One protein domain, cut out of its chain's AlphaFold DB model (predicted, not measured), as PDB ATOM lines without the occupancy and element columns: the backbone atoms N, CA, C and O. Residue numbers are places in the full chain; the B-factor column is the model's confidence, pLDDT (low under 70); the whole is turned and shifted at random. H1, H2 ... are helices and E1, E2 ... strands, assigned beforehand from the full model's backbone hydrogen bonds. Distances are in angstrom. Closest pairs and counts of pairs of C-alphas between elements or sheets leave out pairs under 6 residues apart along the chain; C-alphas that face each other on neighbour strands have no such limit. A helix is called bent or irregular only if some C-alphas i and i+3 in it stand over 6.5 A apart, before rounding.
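Overview. This is residues 5 to 147 of the 148 residues of an uncharacterized protein of Kocuria rosea (UniProt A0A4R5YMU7). Look for a long rod with the bent helix H3 along it: its arm H3a runs over a small three-stranded sheet and on past it to H4, and its short arm H3b turns off at one end, side by side with H1. Beyond the sheet in the other direction H2 and H4 cross, and H4 makes that end of the rod. The printed part has 143 residues, with four named helices and three named strands in the order H1 E1 E2 H2 H3 E3 H4; the sheet, in order E1 E2 E3, is mixed. The class is mixed, helices and strands; the whole is loose, with a radius of gyration of the C-alphas of 18.0 A and spans of 62 by 28 by 21 A.

Arrangement. Begin with the sheet of E1, residues 22 to 30, E2, residues 33 to 40, and E3, residues 117 to 121. E1 and E2 are an antiparallel hairpin, with N 35 and O 28 at 2.7 A; E2 and E3 are parallel, with N 120 and O 36 at 2.8 A. H3, residues 74 to 109, was assigned as one helix by its hydrogen bonds but is bent, C-alphas 98 and 101 being 7.8 A apart; its arms H3a, residues 74 to 98, and H3b, residues 101 to 109, stand at a steep tilt of 63 degrees. H3a is on the sheet at a height of 8.2 A, over E2 and E3; its closest C-alphas to E3 are those of His 87 and Ala 121, 4.5 A apart. H1, residues 5 to 16, is on the sheet at a height of 8.9 A, and touches H3b at a shallow tilt of 17 degrees, opposite ways, closest at C-alphas Val 10 and Leu 103, 6.9 A. H2, residues 42 to 56, only grazes the sheet with its residues 42 to 48; E2, H2, H3 and E3 form a strand-helix-strand unit, two parallel neighbour strands with helices between, its crossover right-handed. H4, residues 125 to 146, touches H3a with residues 125 to 132 alone, closest at C-alphas Gly 80 and Ala 125, 4.4 A. With residues 131 to 135 alone H4 touches H2 at a steep tilt of 64 degrees, closest at C-alphas Asp 46 and His 131, 6.5 A. In H1, H2 and H3b every O i to N i+4 pair is within hydrogen-bond range, in H3a 16 of 21 and in H4 16 of 18.

Along the chain. Find C-alpha 5 at (125.680, 161.542, 235.230), where H1 begins. H3a runs 33.3 A from C-alpha 74 at (129.726, 196.706, 209.303); E1 and E2 measure 22.4 A and 22.7 A. H4 runs 30.2 A to C-alpha 146 at (106.043, 204.784, 210.674), only just irregular, with C-alphas 127 and 130 6.8 A apart.

Size, cuts and confidence. The two C-alphas farthest apart, those of Gly 111 and Gln 147, are 63.5 A apart. The printed part has no cut; the link from H2 to H3, residues 57 to 73, is long. Confidence is low, under 70, at residues 146 to 147.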
ATOM      1  N   GLU A   5     126.320 161.048 234.005       85.94
ATOM      2  CA  GLU A   5     125.680 161.542 235.230       85.94
ATOM      3  C   GLU A   5     126.122 162.963 235.614       85.94
ATOM      4  O   GLU A   5     125.284 163.785 235.999       85.94
ATOM      5  N   ILE A   6     127.414 163.291 235.457       90.44
ATOM      6  CA  ILE A   6     127.917 164.646 235.736       90.44
ATOM      7  C   ILE A   6     127.291 165.626 234.749       90.44
ATOM      8  O   ILE A   6     126.743 166.649 235.158       90.44
ATOM      9  N   LEU A   7     127.310 165.288 233.454       91.31
ATOM     10  CA  LEU A   7     126.730 166.121 232.400       91.31
ATOM     11  C   LEU A   7     125.249 166.420 232.670       91.31
ATOM     12  O   LEU A   7     124.822 167.565 232.532       91.31
ATOM     13  N   GLN A   8     124.465 165.417 233.079       92.00
ATOM     14  CA  GLN A   8     123.050 165.624 233.386       92.00
ATOM     15  C   GLN A   8     122.848 166.535 234.603       92.00
ATOM     16  O   GLN A   8     121.961 167.389 234.599       92.00
ATOM     17  N   THR A   9     123.682 166.392 235.633       92.50
ATOM     18  CA  THR A   9     123.619 167.241 236.831       92.50
ATOM     19  C   THR A   9     123.987 168.691 236.508       92.50
ATOM     20  O   THR A   9     123.301 169.612 236.951       92.50
ATOM     21  N   VAL A  10     125.010 168.900 235.675       92.56
ATOM     22  CA  VAL A  10     125.416 170.222 235.173       92.56
ATOM     23  C   VAL A  10     124.307 170.855 234.327       92.56
ATOM     24  O   VAL A  10     123.955 172.011 234.557       92.56
ATOM     25  N   LYS A  11     123.687 170.093 233.415       92.56
ATOM     26  CA  LYS A  11     122.515 170.538 232.641       92.56
ATOM     27  C   LYS A  11     121.375 170.985 233.544       92.56
ATOM     28  O   LYS A  11     120.875 172.093 233.397       92.56
ATOM     29  N   ASN A  12     121.005 170.162 234.523       91.44
ATOM     30  CA  ASN A  12     119.940 170.503 235.461       91.44
ATOM     31  C   ASN A  12     120.270 171.776 236.246       91.44
ATOM     32  O   ASN A  12     119.392 172.610 236.440       91.44
ATOM     33  N   LEU A  13     121.520 171.948 236.683       91.06
ATOM     34  CA  LEU A  13     121.952 173.145 237.400       91.06
ATOM     35  C   LEU A  13     121.791 174.410 236.546       91.06
ATOM     36  O   LEU A  13     121.190 175.370 237.019       91.06
ATOM     37  N   VAL A  14     122.330 174.402 235.324       89.44
ATOM     38  CA  VAL A  14     122.408 175.588 234.455       89.44
ATOM     39  C   VAL A  14     121.061 175.914 233.806       89.44
ATOM     40  O   VAL A  14     120.705 177.077 233.689       89.44
ATOM     41  N   GLU A  15     120.284 174.909 233.401       87.62
ATOM     42  CA  GLU A  15     119.059 175.130 232.619       87.62
ATOM     43  C   GLU A  15     117.821 175.434 233.470       87.62
ATOM     44  O   GLU A  15     116.818 175.921 232.946       87.62
ATOM     45  N   THR A  16     117.859 175.136 234.773       83.25
ATOM     46  CA  THR A  16     116.724 175.371 235.687       83.25
ATOM     47  C   THR A  16     116.900 176.598 236.574       83.25
ATOM     48  O   THR A  16     115.944 177.027 237.224       83.25
ATOM     49  N   ARG A  17     118.106 177.170 236.616       78.75
ATOM     50  CA  ARG A  17     118.416 178.365 237.402       78.75
ATOM     51  C   ARG A  17     118.647 179.565 236.488       78.75
ATOM     52  O   ARG A  17     118.953 179.393 235.312       78.75
ATOM     53  N   PRO A  18     118.470 180.793 237.001       73.12
ATOM     54  CA  PRO A  18     118.853 181.982 236.259       73.12
ATOM     55  C   PRO A  18     120.330 181.915 235.831       73.12
ATOM     56  O   PRO A  18     121.146 181.446 236.624       73.12
ATOM     57  N   PRO A  19     120.679 182.414 234.635       75.38
ATOM     58  CA  PRO A  19     119.804 183.135 233.715       75.38
ATOM     59  C   PRO A  19     118.971 182.209 232.815       75.38
ATOM     60  O   PRO A  19     119.466 181.252 232.225       75.38
ATOM     61  N   ALA A  20     117.679 182.533 232.690       79.25
ATOM     62  CA  ALA A  20     116.742 181.751 231.893       79.25
ATOM     63  C   ALA A  20     117.140 181.738 230.409       79.25
ATOM     64  O   ALA A  20     117.579 182.744 229.855       79.25
ATOM     65  N   GLY A  21     116.933 180.594 229.756       86.44
ATOM     66  CA  GLY A  21     117.188 180.447 228.325       86.44
ATOM     67  C   GLY A  21     118.627 180.090 227.964       86.44
ATOM     68  O   GLY A  21     118.891 179.930 226.777       86.44
ATOM     69  N   VAL A  22     119.532 179.904 228.928       91.31
ATOM     70  CA  VAL A  22     120.843 179.272 228.693       91.31
ATOM     71  C   VAL A  22     120.695 177.748 228.640       91.31
ATOM     72  O   VAL A  22     119.848 177.173 229.326       91.31
ATOM     73  N   ARG A  23     121.500 177.086 227.805       91.44
ATOM     74  CA  ARG A  23     121.626 175.628 227.724       91.44
ATOM     75  C   ARG A  23     123.082 175.184 227.719       91.44
ATOM     76  O   ARG A  23     123.963 175.948 227.324       91.44
ATOM     77  N   VAL A  24     123.308 173.936 228.123       92.12
ATOM     78  CA  VAL A  24     124.632 173.303 228.067       92.12
ATOM     79  C   VAL A  24     124.731 172.461 226.801       92.12
ATOM     80  O   VAL A  24     124.091 171.411 226.694       92.12
ATOM     81  N   ASP A  25     125.561 172.901 225.860       90.94
ATOM     82  CA  ASP A  25     125.802 172.168 224.615       90.94
ATOM     83  C   ASP A  25     126.794 171.022 224.842       90.94
ATOM     84  O   ASP A  25     126.590 169.903 224.366       90.94
ATOM     85  N   ARG A  26     127.852 171.287 225.616       91.50
ATOM     86  CA  ARG A  26     128.925 170.330 225.899       91.50
ATOM     87  C   ARG A  26     129.511 170.569 227.285       91.50
ATOM     88  O   ARG A  26     129.563 171.702 227.755       91.50
ATOM     89  N   PHE A  27     129.955 169.494 227.923       92.88
ATOM     90  CA  PHE A  27     130.713 169.555 229.166       92.88
ATOM     91  C   PHE A  27     131.770 168.453 229.183       92.88
ATOM     92  O   PHE A  27     131.443 167.262 229.082       92.88
ATOM     93  N   GLU A  28     133.031 168.852 229.299       92.44
ATOM     94  CA  GLU A  28     134.175 167.947 229.285       92.44
ATOM     95  C   GLU A  28     135.233 168.329 230.302       92.44
ATOM     96  O   GLU A  28     135.332 169.476 230.708       92.44
ATOM     97  N   ILE A  29     136.017 167.340 230.728       91.00
ATOM     98  CA  ILE A  29     137.212 167.568 231.538       91.00
ATOM     99  C   ILE A  29     138.410 167.263 230.646       91.00
ATOM    100  O   ILE A  29     138.610 166.102 230.266       91.00
ATOM    101  N   VAL A  30     139.156 168.306 230.299       88.81
ATOM    102  CA  VAL A  30     140.316 168.293 229.401       88.81
ATOM    103  C   VAL A  30     141.477 168.930 230.148       88.81
ATOM    104  O   VAL A  30     141.308 169.991 230.734       88.81
ATOM    105  N   ASP A  31     142.630 168.260 230.182       88.06
ATOM    106  CA  ASP A  31     143.853 168.770 230.821       88.06
ATOM    107  C   ASP A  31     143.627 169.344 232.235       88.06
ATOM    108  O   ASP A  31     144.101 170.421 232.581       88.06
ATOM    109  N   GLU A  32     142.867 168.607 233.055       88.25
ATOM    110  CA  GLU A  32     142.496 168.983 234.431       88.25
ATOM    111  C   GLU A  32     141.615 170.240 234.558       88.25
ATOM    112  O   GLU A  32     141.406 170.731 235.665       88.25
ATOM    113  N   VAL A  33     141.023 170.718 233.462       92.19
ATOM    114  CA  VAL A  33     140.053 171.819 233.425       92.19
ATOM    115  C   VAL A  33     138.688 171.291 232.993       92.19
ATOM    116  O   VAL A  33     138.574 170.510 232.051       92.19
ATOM    117  N   ALA A  34     137.628 171.710 233.681       93.38
ATOM    118  CA  ALA A  34     136.257 171.429 233.291       93.38
ATOM    119  C   ALA A  34     135.755 172.512 232.322       93.38
ATOM    120  O   ALA A  34     135.440 173.631 232.725       93.38
ATOM    121  N   GLU A  35     135.672 172.170 231.044       93.44
ATOM    122  CA  GLU A  35     135.219 173.049 229.973       93.44
ATOM    123  C   GLU A  35     133.712 172.905 229.755       93.44
ATOM    124  O   GLU A  35     133.190 171.824 229.460       93.44
ATOM    125  N   LEU A  36     133.001 174.023 229.885       93.12
ATOM    126  CA  LEU A  36     131.562 174.119 229.692       93.12
ATOM    127  C   LEU A  36     131.260 174.940 228.433       93.12
ATOM    128  O   LEU A  36     131.535 176.136 228.383       93.12
ATOM    129  N   SER A  37     130.660 174.320 227.419       92.12
ATOM    130  CA  SER A  37     130.147 175.036 226.247       92.12
ATOM    131  C   SER A  37     128.677 175.376 226.451       92.12
ATOM    132  O   SER A  37     127.845 174.489 226.673       92.12
ATOM    133  N   LEU A  38     128.369 176.666 226.371       92.50
ATOM    134  CA  LEU A  38     127.055 177.229 226.630       92.50
ATOM    135  C   LEU A  38     126.532 177.978 225.409       92.50
ATOM    136  O   LEU A  38     127.282 178.617 224.671       92.50
ATOM    137  N   SER A  39     125.216 177.974 225.257       92.31
ATOM    138  CA  SER A  39     124.522 178.841 224.310       92.31
ATOM    139  C   SER A  39     123.172 179.266 224.861       92.31
ATOM    140  O   SER A  39     122.655 178.712 225.835       92.31
ATOM    141  N   PHE A  40     122.579 180.276 224.241       92.25
ATOM    142  CA  PHE A  40     121.174 180.584 224.430       92.25
ATOM    143  C   PHE A  40     120.300 179.662 223.573       92.25
ATOM    144  O   PHE A  40     120.627 179.306 222.439       92.25
ATOM    145  N   ARG A  41     119.115 179.341 224.091       89.94
ATOM    146  CA  ARG A  41     117.985 178.864 223.289       89.94
ATOM    147  C   ARG A  41     117.645 179.928 222.241       89.94
ATOM    148  O   ARG A  41     117.774 181.116 222.518       89.94
ATOM    149  N   ALA A  42     117.176 179.509 221.066       84.94
ATOM    150  CA  ALA A  42     116.995 180.400 219.914       84.94
ATOM    151  C   ALA A  42     116.170 181.663 220.231       84.94
ATOM    152  O   ALA A  42     116.603 182.768 219.926       84.94
ATOM    153  N   GLU A  43     115.036 181.511 220.919       85.38
ATOM    154  CA  GLU A  43     114.171 182.631 221.322       85.38
ATOM    155  C   GLU A  43     114.861 183.583 222.311       85.38
ATOM    156  O   GLU A  43     114.712 184.800 222.231       85.38
ATOM    157  N   ALA A  44     115.646 183.035 223.244       90.50
ATOM    158  CA  ALA A  44     116.411 183.837 224.191       90.50
ATOM    159  C   ALA A  44     117.542 184.593 223.482       90.50
ATOM    160  O   ALA A  44     117.762 185.761 223.788       90.50
ATOM    161  N   LEU A  45     118.205 183.960 222.507       92.00
ATOM    162  CA  LEU A  45     119.233 184.606 221.695       92.00
ATOM    163  C   LEU A  45     118.658 185.809 220.946       92.00
ATOM    164  O   LEU A  45     119.226 186.890 221.025       92.00
ATOM    165  N   ASP A  46     117.511 185.654 220.280       90.75
ATOM    166  CA  ASP A  46     116.865 186.765 219.571       90.75
ATOM    167  C   ASP A  46     116.562 187.946 220.487       90.75
ATOM    168  O   ASP A  46     116.882 189.084 220.153       90.75
ATOM    169  N   ASN A  47     116.003 187.671 221.665       91.38
ATOM    170  CA  ASN A  47     115.693 188.706 222.646       91.38
ATOM    171  C   ASN A  47     116.953 189.406 223.165       91.38
ATOM    172  O   ASN A  47     116.938 190.625 223.351       91.38
ATOM    173  N   VAL A  48     118.042 188.663 223.383       92.06
ATOM    174  CA  VAL A  48     119.340 189.225 223.782       92.06
ATOM    175  C   VAL A  48     119.882 190.141 222.688       92.06
ATOM    176  O   VAL A  48     120.212 191.286 222.981       92.06
ATOM    177  N   LEU A  49     119.914 189.684 221.433       94.12
ATOM    178  CA  LEU A  49     120.431 190.473 220.311       94.12
ATOM    179  C   LEU A  49     119.565 191.711 220.032       94.12
ATOM    180  O   LEU A  49     120.094 192.786 219.775       94.12
ATOM    181  N   ALA A  50     118.238 191.590 220.122       93.31
ATOM    182  CA  ALA A  50     117.322 192.715 219.949       93.31
ATOM    183  C   ALA A  50     117.460 193.755 221.071       93.31
ATOM    184  O   ALA A  50     117.460 194.955 220.803       93.31
ATOM    185  N   SER A  51     117.598 193.303 222.322       92.12
ATOM    186  CA  SER A  51     117.813 194.194 223.471       92.12
ATOM    187  C   SER A  51     119.155 194.907 223.384       92.12
ATOM    188  O   SER A  51     119.248 196.084 223.721       92.12
ATOM    189  N   GLU A  52     120.186 194.201 222.924       92.81
ATOM    190  CA  GLU A  52     121.513 194.760 222.706       92.81
ATOM    191  C   GLU A  52     121.460 195.866 221.641       92.81
ATOM    192  O   GLU A  52     121.772 197.006 221.970       92.81
ATOM    193  N   LEU A  53     120.905 195.592 220.453       93.56
ATOM    194  CA  LEU A  53     120.693 196.596 219.399       93.56
ATOM    195  C   LEU A  53     119.885 197.812 219.877       93.56
ATOM    196  O   LEU A  53     120.148 198.940 219.462       93.56
ATOM    197  N   ALA A  54     118.882 197.602 220.732       90.75
ATOM    198  CA  ALA A  54     118.086 198.691 221.294       90.75
ATOM    199  C   ALA A  54     118.878 199.548 222.299       90.75
ATOM    200  O   ALA A  54     118.608 200.741 222.429       90.75
ATOM    201  N   ALA A  55     119.837 198.951 223.011       89.88
ATOM    202  CA  ALA A  55     120.633 199.619 224.035       89.88
ATOM    203  C   ALA A  55     121.856 200.352 223.464       89.88
ATOM    204  O   ALA A  55     122.199 201.432 223.943       89.88
ATOM    205  N   THR A  56     122.522 199.771 222.468       88.44
ATOM    206  CA  THR A  56     123.786 200.276 221.902       88.44
ATOM    207  C   THR A  56     123.603 200.969 220.551       88.44
ATOM    208  O   THR A  56     124.469 201.739 220.134       88.44
ATOM    209  N   GLY A  57     122.454 200.760 219.906       86.25
ATOM    210  CA  GLY A  57     122.197 201.159 218.528       86.25
ATOM    211  C   GLY A  57     122.632 200.086 217.527       86.25
ATOM    212  O   GLY A  57     123.438 199.212 217.821       86.25
ATOM    213  N   GLY A  58     122.082 200.148 216.313       88.38
ATOM    214  CA  GLY A  58     122.503 199.257 215.232       88.38
ATOM    215  C   GLY A  58     123.873 199.630 214.648       88.38
ATOM    216  O   GLY A  58     124.323 200.770 214.802       88.38
ATOM    217  N   PRO A  59     124.526 198.706 213.920       93.94
ATOM    218  CA  PRO A  59     125.705 199.029 213.121       93.94
ATOM    219  C   PRO A  59     125.402 200.121 212.079       93.94
ATOM    220  O   PRO A  59     124.250 200.387 211.739       93.94
ATOM    221  N   ALA A  60     126.446 200.754 211.538       92.44
ATOM    222  CA  ALA A  60     126.306 201.908 210.639       92.44
ATOM    223  C   ALA A  60     125.448 201.638 209.384       92.44
ATOM    224  O   ALA A  60     124.855 202.557 208.827       92.44
ATOM    225  N   ASP A  61     125.368 200.379 208.952       94.00
ATOM    226  CA  ASP A  61     124.613 199.902 207.792       94.00
ATOM    227  C   ASP A  61     123.224 199.328 208.150       94.00
ATOM    228  O   ASP A  61     122.535 198.771 207.291       94.00
ATOM    229  N   TRP A  62     122.788 199.439 209.410       94.81
ATOM    230  CA  TRP A  62     121.567 198.794 209.903       94.81
ATOM    231  C   TRP A  62     120.282 199.335 209.268       94.81
ATOM    232  O   TRP A  62     119.359 198.573 208.983       94.81
ATOM    233  N   GLY A  63     120.231 200.643 209.018       92.25
ATOM    234  CA  GLY A  63     119.067 201.314 208.429       92.25
ATOM    235  C   GLY A  63     118.989 201.235 206.901       92.25
ATOM    236  O   GLY A  63     117.981 201.645 206.332       92.25
ATOM    237  N   ASP A  64     120.025 200.727 206.228       92.50
ATOM    238  CA  ASP A  64     120.061 200.644 204.767       92.50
ATOM    239  C   ASP A  64     119.534 199.277 204.283       92.50
ATOM    240  O   ASP A  64     120.177 198.248 204.539       92.50
ATOM    241  N   PRO A  65     118.390 199.222 203.570       90.81
ATOM    242  CA  PRO A  65     117.839 197.977 203.038       90.81
ATOM    243  C   PRO A  65     118.720 197.318 201.966       90.81
ATOM    244  O   PRO A  65     118.591 196.113 201.749       90.81
ATOM    245  N   GLY A  66     119.593 198.076 201.295       91.38
ATOM    246  CA  GLY A  66     120.495 197.581 200.254       91.38
ATOM    247  C   GLY A  66     121.872 197.157 200.764       91.38
ATOM    248  O   GLY A  66     122.634 196.554 200.007       91.38
ATOM    249  N   ALA A  67     122.208 197.453 202.023       93.38
ATOM    250  CA  ALA A  67     123.541 197.174 202.536       93.38
ATOM    251  C   ALA A  67     123.793 195.666 202.739       93.38
ATOM    252  O   ALA A  67     122.952 194.976 203.337       93.38
ATOM    253  N   PRO A  68     124.957 195.157 202.290       92.75
ATOM    254  CA  PRO A  68     125.315 193.754 202.429       92.75
ATOM    255  C   PRO A  68     125.556 193.365 203.896       92.75
ATOM    256  O   PRO A  68     125.880 194.185 204.751       92.75
ATOM    257  N   MET A  69     125.382 192.078 204.184       94.88
ATOM    258  CA  MET A  69     125.525 191.479 205.520       94.88
ATOM    259  C   MET A  69     126.415 190.228 205.462       94.88
ATOM    260  O   MET A  69     126.106 189.188 206.056       94.88
ATOM    261  N   ASP A  70     127.445 190.284 204.630       94.06
ATOM    262  CA  ASP A  70     128.471 189.267 204.447       94.06
ATOM    263  C   ASP A  70     129.780 189.672 205.142       94.06
ATOM    264  O   ASP A  70     129.873 190.712 205.797       94.06
ATOM    265  N   GLU A  71     130.778 188.794 205.067       95.38
ATOM    266  CA  GLU A  71     132.072 189.013 205.700       95.38
ATOM    267  C   GLU A  71     132.719 190.318 205.214       95.38
ATOM    268  O   GLU A  71     132.863 190.562 204.020       95.38
ATOM    269  N   GLY A  72     133.105 191.164 206.172       92.69
ATOM    270  CA  GLY A  72     133.651 192.497 205.912       92.69
ATOM    271  C   GLY A  72     132.624 193.630 205.979       92.69
ATOM    272  O   GLY A  72     133.032 194.792 206.020       92.69
ATOM    273  N   SER A  73     131.320 193.338 206.061       96.00
ATOM    274  CA  SER A  73     130.308 194.378 206.274       96.00
ATOM    275  C   SER A  73     130.330 194.928 207.714       96.00
ATOM    276  O   SER A  73     130.745 194.222 208.645       96.00
ATOM    277  N   PRO A  74     129.859 196.171 207.949       96.38
ATOM    278  CA  PRO A  74     129.726 196.706 209.303       96.38
ATOM    279  C   PRO A  74     128.853 195.830 210.212       96.38
ATOM    280  O   PRO A  74     129.229 195.598 211.361       96.38
ATOM    281  N   THR A  75     127.745 195.275 209.707       96.19
ATOM    282  CA  THR A  75     126.932 194.334 210.496       96.19
ATOM    283  C   THR A  75     127.683 193.036 210.828       96.19
ATOM    284  O   THR A  75     127.537 192.517 211.934       96.19
ATOM    285  N   TRP A  76     128.521 192.510 209.929       96.69
ATOM    286  CA  TRP A  76     129.339 191.329 210.232       96.69
ATOM    287  C   TRP A  76     130.375 191.606 211.325       96.69
ATOM    288  O   TRP A  76     130.526 190.818 212.261       96.69
ATOM    289  N   ALA A  77     131.068 192.745 211.239       96.25
ATOM    290  CA  ALA A  77     132.023 193.171 212.262       96.25
ATOM    291  C   ALA A  77     131.339 193.352 213.627       96.25
ATOM    292  O   ALA A  77     131.859 192.902 214.650       96.25
ATOM    293  N   TYR A  78     130.143 193.941 213.630       95.50
ATOM    294  CA  TYR A  78     129.305 194.071 214.816       95.50
ATOM    295  C   TYR A  78     128.958 192.709 215.427       95.50
ATOM    296  O   TYR A  78     129.201 192.484 216.612       95.50
ATOM    297  N   ALA A  79     128.480 191.763 214.611       95.88
ATOM    298  CA  ALA A  79     128.183 190.403 215.052       95.88
ATOM    299  C   ALA A  79     129.415 189.709 215.660       95.88
ATOM    300  O   ALA A  79     129.301 189.033 216.680       95.88
ATOM    301  N   GLY A  80     130.604 189.913 215.086       95.06
ATOM    302  CA  GLY A  80     131.862 189.423 215.658       95.06
ATOM    303  C   GLY A  80     132.162 190.012 217.042       95.06
ATOM    304  O   GLY A  80     132.550 189.279 217.954       95.06
ATOM    305  N   GLY A  81     131.924 191.313 217.227       94.06
ATOM    306  CA  GLY A  81     132.050 191.977 218.527       94.06
ATOM    307  C   GLY A  81     131.083 191.414 219.571       94.06
ATOM    308  O   GLY A  81     131.495 191.096 220.687       94.06
ATOM    309  N   ILE A  82     129.816 191.212 219.198       94.44
ATOM    310  CA  ILE A  82     128.813 190.619 220.091       94.44
ATOM    311  C   ILE A  82     129.154 189.168 220.431       94.44
ATOM    312  O   ILE A  82     129.076 188.791 221.598       94.44
ATOM    313  N   ALA A  83     129.614 188.365 219.470       93.38
ATOM    314  CA  ALA A  83     130.075 187.004 219.734       93.38
ATOM    315  C   ALA A  83     131.204 186.970 220.786       93.38
ATOM    316  O   ALA A  83     131.139 186.189 221.739       93.38
ATOM    317  N   ALA A  84     132.187 187.871 220.677       90.81
ATOM    318  CA  ALA A  84     133.268 187.995 221.654       90.81
ATOM    319  C   ALA A  84     132.766 188.441 223.042       90.81
ATOM    320  O   ALA A  84     133.211 187.902 224.059       90.81
ATOM    321  N   LEU A  85     131.818 189.384 223.100       91.06
ATOM    322  CA  LEU A  85     131.197 189.830 224.353       91.06
ATOM    323  C   LEU A  85     130.389 188.718 225.026       91.06
ATOM    324  O   LEU A  85     130.488 188.542 226.242       91.06
ATOM    325  N   LEU A  86     129.629 187.941 224.255       90.88
ATOM    326  CA  LEU A  86     128.905 186.786 224.774       90.88
ATOM    327  C   LEU A  86     129.879 185.760 225.350       90.88
ATOM    328  O   LEU A  86     129.699 185.323 226.486       90.88
ATOM    329  N   HIS A  87     130.938 185.428 224.610       85.81
ATOM    330  CA  HIS A  87     131.940 184.465 225.049       85.81
ATOM    331  C   HIS A  87     132.667 184.915 226.325       85.81
ATOM    332  O   HIS A  87     132.598 184.232 227.347       85.81
ATOM    333  N   HIS A  88     133.343 186.066 226.294       81.81
ATOM    334  CA  HIS A  88     134.213 186.490 227.394       81.81
ATOM    335  C   HIS A  88     133.467 187.193 228.531       81.81
ATOM    336  O   HIS A  88     133.777 186.951 229.695       81.81
ATOM    337  N   GLY A  89     132.505 188.062 228.219       83.25
ATOM    338  CA  GLY A  89     131.816 188.885 229.215       83.25
ATOM    339  C   GLY A  89     130.606 188.189 229.836       83.25
ATOM    340  O   GLY A  89     130.433 188.179 231.055       83.25
ATOM    341  N   TYR A  90     129.754 187.572 229.019       87.12
ATOM    342  CA  TYR A  90     128.527 186.979 229.542       87.12
ATOM    343  C   TYR A  90     128.741 185.565 230.086       87.12
ATOM    344  O   TYR A  90     128.578 185.338 231.283       87.12
ATOM    345  N   PHE A  91     129.126 184.601 229.252       89.12
ATOM    346  CA  PHE A  91     129.193 183.207 229.689       89.12
ATOM    347  C   PHE A  91     130.357 182.953 230.650       89.12
ATOM    348  O   PHE A  91     130.130 182.429 231.743       89.12
ATOM    349  N   ASN A  92     131.571 183.378 230.292       86.50
ATOM    350  CA  ASN A  92     132.749 183.094 231.111       86.50
ATOM    351  C   ASN A  92     132.810 183.894 232.419       86.50
ATOM    352  O   ASN A  92     133.318 183.389 233.410       86.50
ATOM    353  N   GLN A  93     132.319 185.136 232.451       87.06
ATOM    354  CA  GLN A  93     132.362 185.950 233.674       87.06
ATOM    355  C   GLN A  93     131.032 185.949 234.425       87.06
ATOM    356  O   GLN A  93     131.022 185.752 235.634       87.06
ATOM    357  N   THR A  94     129.901 186.149 233.745       87.75
ATOM    358  CA  THR A  94     128.606 186.317 234.426       87.75
ATOM    359  C   THR A  94     127.953 184.978 234.762       87.75
ATOM    360  O   THR A  94     127.639 184.721 235.924       87.75
ATOM    361  N   VAL A  95     127.742 184.108 233.768       89.25
ATOM    362  CA  VAL A  95     127.057 182.819 233.981       89.25
ATOM    363  C   VAL A  95     127.905 181.899 234.847       89.25
ATOM    364  O   VAL A  95     127.378 181.286 235.778       89.25
ATOM    365  N   LEU A  96     129.212 181.833 234.582       90.25
ATOM    366  CA  LEU A  96     130.121 181.025 235.382       90.25
ATOM    367  C   LEU A  96     130.155 181.497 236.838       90.25
ATOM    368  O   LEU A  96     129.912 180.672 237.709       90.25
ATOM    369  N   ALA A  97     130.341 182.792 237.122       90.19
ATOM    370  CA  ALA A  97     130.393 183.286 238.505       90.19
ATOM    371  C   ALA A  97     129.124 182.957 239.314       90.19
ATOM    372  O   ALA A  97     129.194 182.715 240.519       90.19
ATOM    373  N   GLN A  98     127.958 182.897 238.664       90.94
ATOM    374  CA  GLN A  98     126.704 182.506 239.317       90.94
ATOM    375  C   GLN A  98     126.648 181.010 239.673       90.94
ATOM    376  O   GLN A  98     126.020 180.637 240.668       90.94
ATOM    377  N   HIS A  99     127.291 180.149 238.880       91.81
ATOM    378  CA  HIS A  99     127.189 178.691 239.000       91.81
ATOM    379  C   HIS A  99     128.456 178.016 239.537       91.81
ATOM    380  O   HIS A  99     128.390 176.852 239.933       91.81
ATOM    381  N   GLU A 100     129.582 178.726 239.603       92.44
ATOM    382  CA  GLU A 100     130.918 178.186 239.874       92.44
ATOM    383  C   GLU A 100     130.952 177.349 241.154       92.44
ATOM    384  O   GLU A 100     131.317 176.177 241.125       92.44
ATOM    385  N   ALA A 101     130.460 177.889 242.271       93.19
ATOM    386  CA  ALA A 101     130.453 177.169 243.542       93.19
ATOM    387  C   ALA A 101     129.640 175.860 243.492       93.19
ATOM    388  O   ALA A 101     129.980 174.886 244.166       93.19
ATOM    389  N   ALA A 102     128.553 175.821 242.718       93.94
ATOM    390  CA  ALA A 102     127.748 174.616 242.552       93.94
ATOM    391  C   ALA A 102     128.417 173.618 241.593       93.94
ATOM    392  O   ALA A 102     128.423 172.424 241.883       93.94
ATOM    393  N   LEU A 103     129.036 174.100 240.512       94.12
ATOM    394  CA  LEU A 103     129.808 173.280 239.574       94.12
ATOM    395  C   LEU A 103     130.996 172.608 240.269       94.12
ATOM    396  O   LEU A 103     131.168 171.399 240.140       94.12
ATOM    397  N   LEU A 104     131.739 173.343 241.100       94.69
ATOM    398  CA  LEU A 104     132.845 172.798 241.895       94.69
ATOM    399  C   LEU A 104     132.383 171.716 242.881       94.69
ATOM    400  O   LEU A 104     133.076 170.721 243.084       94.69
ATOM    401  N   ARG A 105     131.191 171.867 243.477       95.38
ATOM    402  CA  ARG A 105     130.606 170.833 244.349       95.38
ATOM    403  C   ARG A 105     130.218 169.579 243.575       95.38
ATOM    404  O   ARG A 105     130.459 168.485 244.073       95.38
ATOM    405  N   ILE A 106     129.637 169.734 242.384       94.19
ATOM    406  CA  ILE A 106     129.321 168.608 241.496       94.19
ATOM    407  C   ILE A 106     130.621 167.879 241.135       94.19
ATOM    408  O   ILE A 106     130.734 166.682 241.369       94.19
ATOM    409  N   LEU A 107     131.633 168.602 240.653       93.94
ATOM    410  CA  LEU A 107     132.936 168.034 240.305       93.94
ATOM    411  C   LEU A 107     133.560 167.257 241.473       93.94
ATOM    412  O   LEU A 107     133.911 166.090 241.314       93.94
ATOM    413  N   ALA A 108     133.610 167.850 242.669       94.50
ATOM    414  CA  ALA A 108     134.133 167.185 243.860       94.50
ATOM    415  C   ALA A 108     133.347 165.913 244.230       94.50
ATOM    416  O   ALA A 108     133.958 164.887 244.529       94.50
ATOM    417  N   ALA A 109     132.011 165.950 244.165       93.94
ATOM    418  CA  ALA A 109     131.154 164.794 244.452       93.94
ATOM    419  C   ALA A 109     131.367 163.628 243.472       93.94
ATOM    420  O   ALA A 109     131.125 162.476 243.823       93.94
ATOM    421  N   HIS A 110     131.857 163.925 242.269       91.00
ATOM    422  CA  HIS A 110     132.157 162.942 241.236       91.00
ATOM    423  C   HIS A 110     133.662 162.653 241.077       91.00
ATOM    424  O   HIS A 110     134.072 162.097 240.063       91.00
ATOM    425  N   GLY A 111     134.489 162.984 242.078       91.44
ATOM    426  CA  GLY A 111     135.906 162.597 242.112       91.44
ATOM    427  C   GLY A 111     136.870 163.559 241.412       91.44
ATOM    428  O   GLY A 111     138.027 163.207 241.204       91.44
ATOM    429  N   HIS A 112     136.424 164.779 241.103       91.31
ATOM    430  CA  HIS A 112     137.220 165.844 240.481       91.31
ATOM    431  C   HIS A 112     137.362 167.075 241.405       91.31
ATOM    432  O   HIS A 112     136.939 168.179 241.055       91.31
ATOM    433  N   PRO A 113     137.878 166.923 242.642       92.88
ATOM    434  CA  PRO A 113     138.002 168.044 243.567       92.88
ATOM    435  C   PRO A 113     139.065 169.041 243.089       92.88
ATOM    436  O   PRO A 113     140.160 168.654 242.695       92.88
ATOM    437  N   GLY A 114     138.758 170.337 243.174       91.38
ATOM    438  CA  GLY A 114     139.702 171.406 242.828       91.38
ATOM    439  C   GLY A 114     139.900 171.643 241.328       91.38
ATOM    440  O   GLY A 114     140.665 172.531 240.971       91.38
ATOM    441  N   THR A 115     139.201 170.903 240.463       93.94
ATOM    442  CA  THR A 115     139.201 171.117 239.010       93.94
ATOM    443  C   THR A 115     138.609 172.495 238.680       93.94
ATOM    444  O   THR A 115     137.430 172.720 238.977       93.94
ATOM    445  N   PRO A 116     139.381 173.429 238.092       94.19
ATOM    446  CA  PRO A 116     138.866 174.723 237.655       94.19
ATOM    447  C   PRO A 116     137.830 174.555 236.543       94.19
ATOM    448  O   PRO A 116     137.856 173.580 235.792       94.19
ATOM    449  N   VAL A 117     136.931 175.530 236.427       93.50
ATOM    450  CA  VAL A 117     135.859 175.527 235.430       93.50
ATOM    451  C   VAL A 117     136.023 176.723 234.505       93.50
ATOM    452  O   VAL A 117     136.289 177.828 234.968       93.50
ATOM    453  N   THR A 118     135.830 176.515 233.209       92.12
ATOM    454  CA  THR A 118     135.741 177.588 232.213       92.12
ATOM    455  C   THR A 118     134.423 177.466 231.464       92.12
ATOM    456  O   THR A 118     133.909 176.363 231.266       92.12
ATOM    457  N   ALA A 119     133.844 178.599 231.064       90.81
ATOM    458  CA  ALA A 119     132.617 178.608 230.282       90.81
ATOM    459  C   ALA A 119     132.827 179.381 228.984       90.81
ATOM    460  O   ALA A 119     133.298 180.513 228.992       90.81
ATOM    461  N   THR A 120     132.459 178.776 227.862       85.25
ATOM    462  CA  THR A 120     132.655 179.346 226.530       85.25
ATOM    463  C   THR A 120     131.342 179.386 225.770       85.25
ATOM    464  O   THR A 120     130.514 178.483 225.886       85.25
ATOM    465  N   ALA A 121     131.154 180.445 224.984       83.38
ATOM    466  CA  ALA A 121     130.066 180.509 224.019       83.38
ATOM    467  C   ALA A 121     130.523 179.950 222.677       83.38
ATOM    468  O   ALA A 121     131.617 180.281 222.212       83.38
ATOM    469  N   THR A 122     129.656 179.181 222.034       76.19
ATOM    470  CA  THR A 122     129.839 178.638 220.682       76.19
ATOM    471  C   THR A 122     129.307 179.599 219.617       76.19
ATOM    472  O   THR A 122     128.630 179.178 218.694       76.19
ATOM    473  N   TYR A 123     129.552 180.904 219.770       89.12
ATOM    474  CA  TYR A 123     129.102 181.899 218.796       89.12
ATOM    475  C   TYR A 123     130.265 182.477 218.000       89.12
ATOM    476  O   TYR A 123     131.268 182.929 218.550       89.12
ATOM    477  N   SER A 124     130.060 182.539 216.694       92.06
ATOM    478  CA  SER A 124     130.822 183.287 215.704       92.06
ATOM    479  C   SER A 124     129.918 184.315 215.021       92.06
ATOM    480  O   SER A 124     128.689 184.227 215.085       92.06
ATOM    481  N   ALA A 125     130.513 185.276 214.306       94.00
ATOM    482  CA  ALA A 125     129.742 186.218 213.491       94.00
ATOM    483  C   ALA A 125     128.787 185.474 212.540       94.00
ATOM    484  O   ALA A 125     127.598 185.785 212.488       94.00
ATOM    485  N   ALA A 126     129.285 184.428 211.870       94.38
ATOM    486  CA  ALA A 126     128.522 183.606 210.937       94.38
ATOM    487  C   ALA A 126     127.263 182.987 211.568       94.38
ATOM    488  O   ALA A 126     126.209 182.968 210.931       94.38
ATOM    489  N   GLU A 127     127.352 182.524 212.817       92.88
ATOM    490  CA  GLU A 127     126.226 181.933 213.550       92.88
ATOM    491  C   GLU A 127     125.193 182.974 213.987       92.88
ATOM    492  O   GLU A 127     124.002 182.669 214.041       92.88
ATOM    493  N   LEU A 128     125.614 184.213 214.246       94.56
ATOM    494  CA  LEU A 128     124.704 185.298 214.617       94.56
ATOM    495  C   LEU A 128     124.037 185.958 213.400       94.56
ATOM    496  O   LEU A 128     122.945 186.518 213.519       94.56
ATOM    497  N   MET A 129     124.640 185.876 212.212       95.44
ATOM    498  CA  MET A 129     124.124 186.552 211.016       95.44
ATOM    499  C   MET A 129     122.668 186.219 210.647       95.44
ATOM    500  O   MET A 129     121.941 187.145 210.278       95.44
ATOM    501  N   PRO A 130     122.185 184.962 210.714       94.44
ATOM    502  CA  PRO A 130     120.776 184.658 210.459       94.44
ATOM    503  C   PRO A 130     119.821 185.438 211.374       94.44
ATOM    504  O   PRO A 130     118.788 185.924 210.910       94.44
ATOM    505  N   HIS A 131     120.196 185.616 212.642       94.38
ATOM    506  CA  HIS A 131     119.416 186.377 213.615       94.38
ATOM    507  C   HIS A 131     119.402 187.864 213.256       94.38
ATOM    508  O   HIS A 131     118.329 188.457 213.134       94.38
ATOM    509  N   TYR A 132     120.570 188.443 212.964       95.31
ATOM    510  CA  TYR A 132     120.667 189.842 212.544       95.31
ATOM    511  C   TYR A 132     119.921 190.133 211.240       95.31
ATOM    512  O   TYR A 132     119.296 191.182 211.127       95.31
ATOM    513  N   ARG A 133     119.907 189.216 210.264       94.50
ATOM    514  CA  ARG A 133     119.129 189.403 209.023       94.50
ATOM    515  C   ARG A 133     117.633 189.522 209.302       94.50
ATOM    516  O   ARG A 133     116.975 190.397 208.742       94.50
ATOM    517  N   ARG A 134     117.098 188.667 210.179       94.25
ATOM    518  CA  ARG A 134     115.692 188.740 210.592       94.25
ATOM    519  C   ARG A 134     115.401 190.039 211.345       94.25
ATOM    520  O   ARG A 134     114.465 190.739 210.971       94.25
ATOM    521  N   LEU A 135     116.231 190.389 212.329       94.69
ATOM    522  CA  LEU A 135     116.067 191.615 213.119       94.69
ATOM    523  C   LEU A 135     116.145 192.877 212.243       94.69
ATOM    524  O   LEU A 135     115.343 193.795 212.411       94.69
ATOM    525  N   LYS A 136     117.044 192.911 211.249       94.62
ATOM    526  CA  LYS A 136     117.136 194.012 210.278       94.62
ATOM    527  C   LYS A 136     115.867 194.111 209.433       94.62
ATOM    528  O   LYS A 136     115.323 195.197 209.260       94.62
ATOM    529  N   ALA A 137     115.353 192.983 208.941       93.81
ATOM    530  CA  ALA A 137     114.115 192.961 208.165       93.81
ATOM    531  C   ALA A 137     112.905 193.461 208.977       93.81
ATOM    532  O   ALA A 137     112.060 194.173 208.439       93.81
ATOM    533  N   GLU A 138     112.814 193.111 210.260       93.25
ATOM    534  CA  GLU A 138     111.778 193.611 211.173       93.25
ATOM    535  C   GLU A 138     111.923 195.117 211.427       93.25
ATOM    536  O   GLU A 138     110.948 195.862 211.312       93.25
ATOM    537  N   HIS A 139     113.148 195.584 211.679       91.81
ATOM    538  CA  HIS A 139     113.455 197.001 211.862       91.81
ATOM    539  C   HIS A 139     113.045 197.850 210.647       91.81
ATOM    540  O   HIS A 139     112.321 198.836 210.789       91.81
ATOM    541  N   LEU A 140     113.436 197.434 209.439       92.69
ATOM    542  CA  LEU A 140     113.119 198.143 208.194       92.69
ATOM    543  C   LEU A 140     111.611 198.169 207.899       92.69
ATOM    544  O   LEU A 140     111.091 199.175 207.405       92.69
ATOM    545  N   LYS A 141     110.888 197.092 208.238       92.06
ATOM    546  CA  LYS A 141     109.420 197.062 208.141       92.06
ATOM    547  C   LYS A 141     108.789 198.117 209.043       92.06
ATOM    548  O   LYS A 141     107.957 198.872 208.556       92.06
ATOM    549  N   HIS A 142     109.207 198.208 210.307       88.31
ATOM    550  CA  HIS A 142     108.676 199.192 211.259       88.31
ATOM    551  C   HIS A 142     108.971 200.643 210.867       88.31
ATOM    552  O   HIS A 142     108.120 201.516 211.055       88.31
ATOM    553  N   LEU A 143     110.149 200.910 210.296       85.50
ATOM    554  CA  LEU A 143     110.472 202.229 209.748       85.50
ATOM    555  C   LEU A 143     109.539 202.601 208.590       85.50
ATOM    556  O   LEU A 143     109.060 203.730 208.530       85.50
ATOM    557  N   SER A 144     109.228 201.640 207.717       77.88
ATOM    558  CA  SER A 144     108.350 201.857 206.562       77.88
ATOM    559  C   SER A 144     106.898 202.134 206.969       77.88
ATOM    560  O   SER A 144     106.246 202.972 206.356       77.88
ATOM    561  N   THR A 145     106.387 201.480 208.018       75.62
ATOM    562  CA  THR A 145     105.035 201.739 208.549       75.62
ATOM    563  C   THR A 145     104.925 203.016 209.371       75.62
ATOM    564  O   THR A 145     103.823 203.519 209.538       75.62
ATOM    565  N   SER A 146     106.034 203.540 209.894       67.62
ATOM    566  CA  SER A 146     106.043 204.784 210.674       67.62
ATOM    567  C   SER A 146     106.149 206.041 209.795       67.62
ATOM    568  O   SER A 146     106.008 207.150 210.302       67.62
ATOM    569  N   GLN A 147     106.420 205.880 208.492       58.94
ATOM    570  CA  GLN A 147     106.509 206.969 207.508       58.94
ATOM    571  C   GLN A 147     105.325 207.038 206.525       58.94
ATOM    572  O   GLN A 147     105.341 207.887 205.633       58.94
TER     573      GLN A 147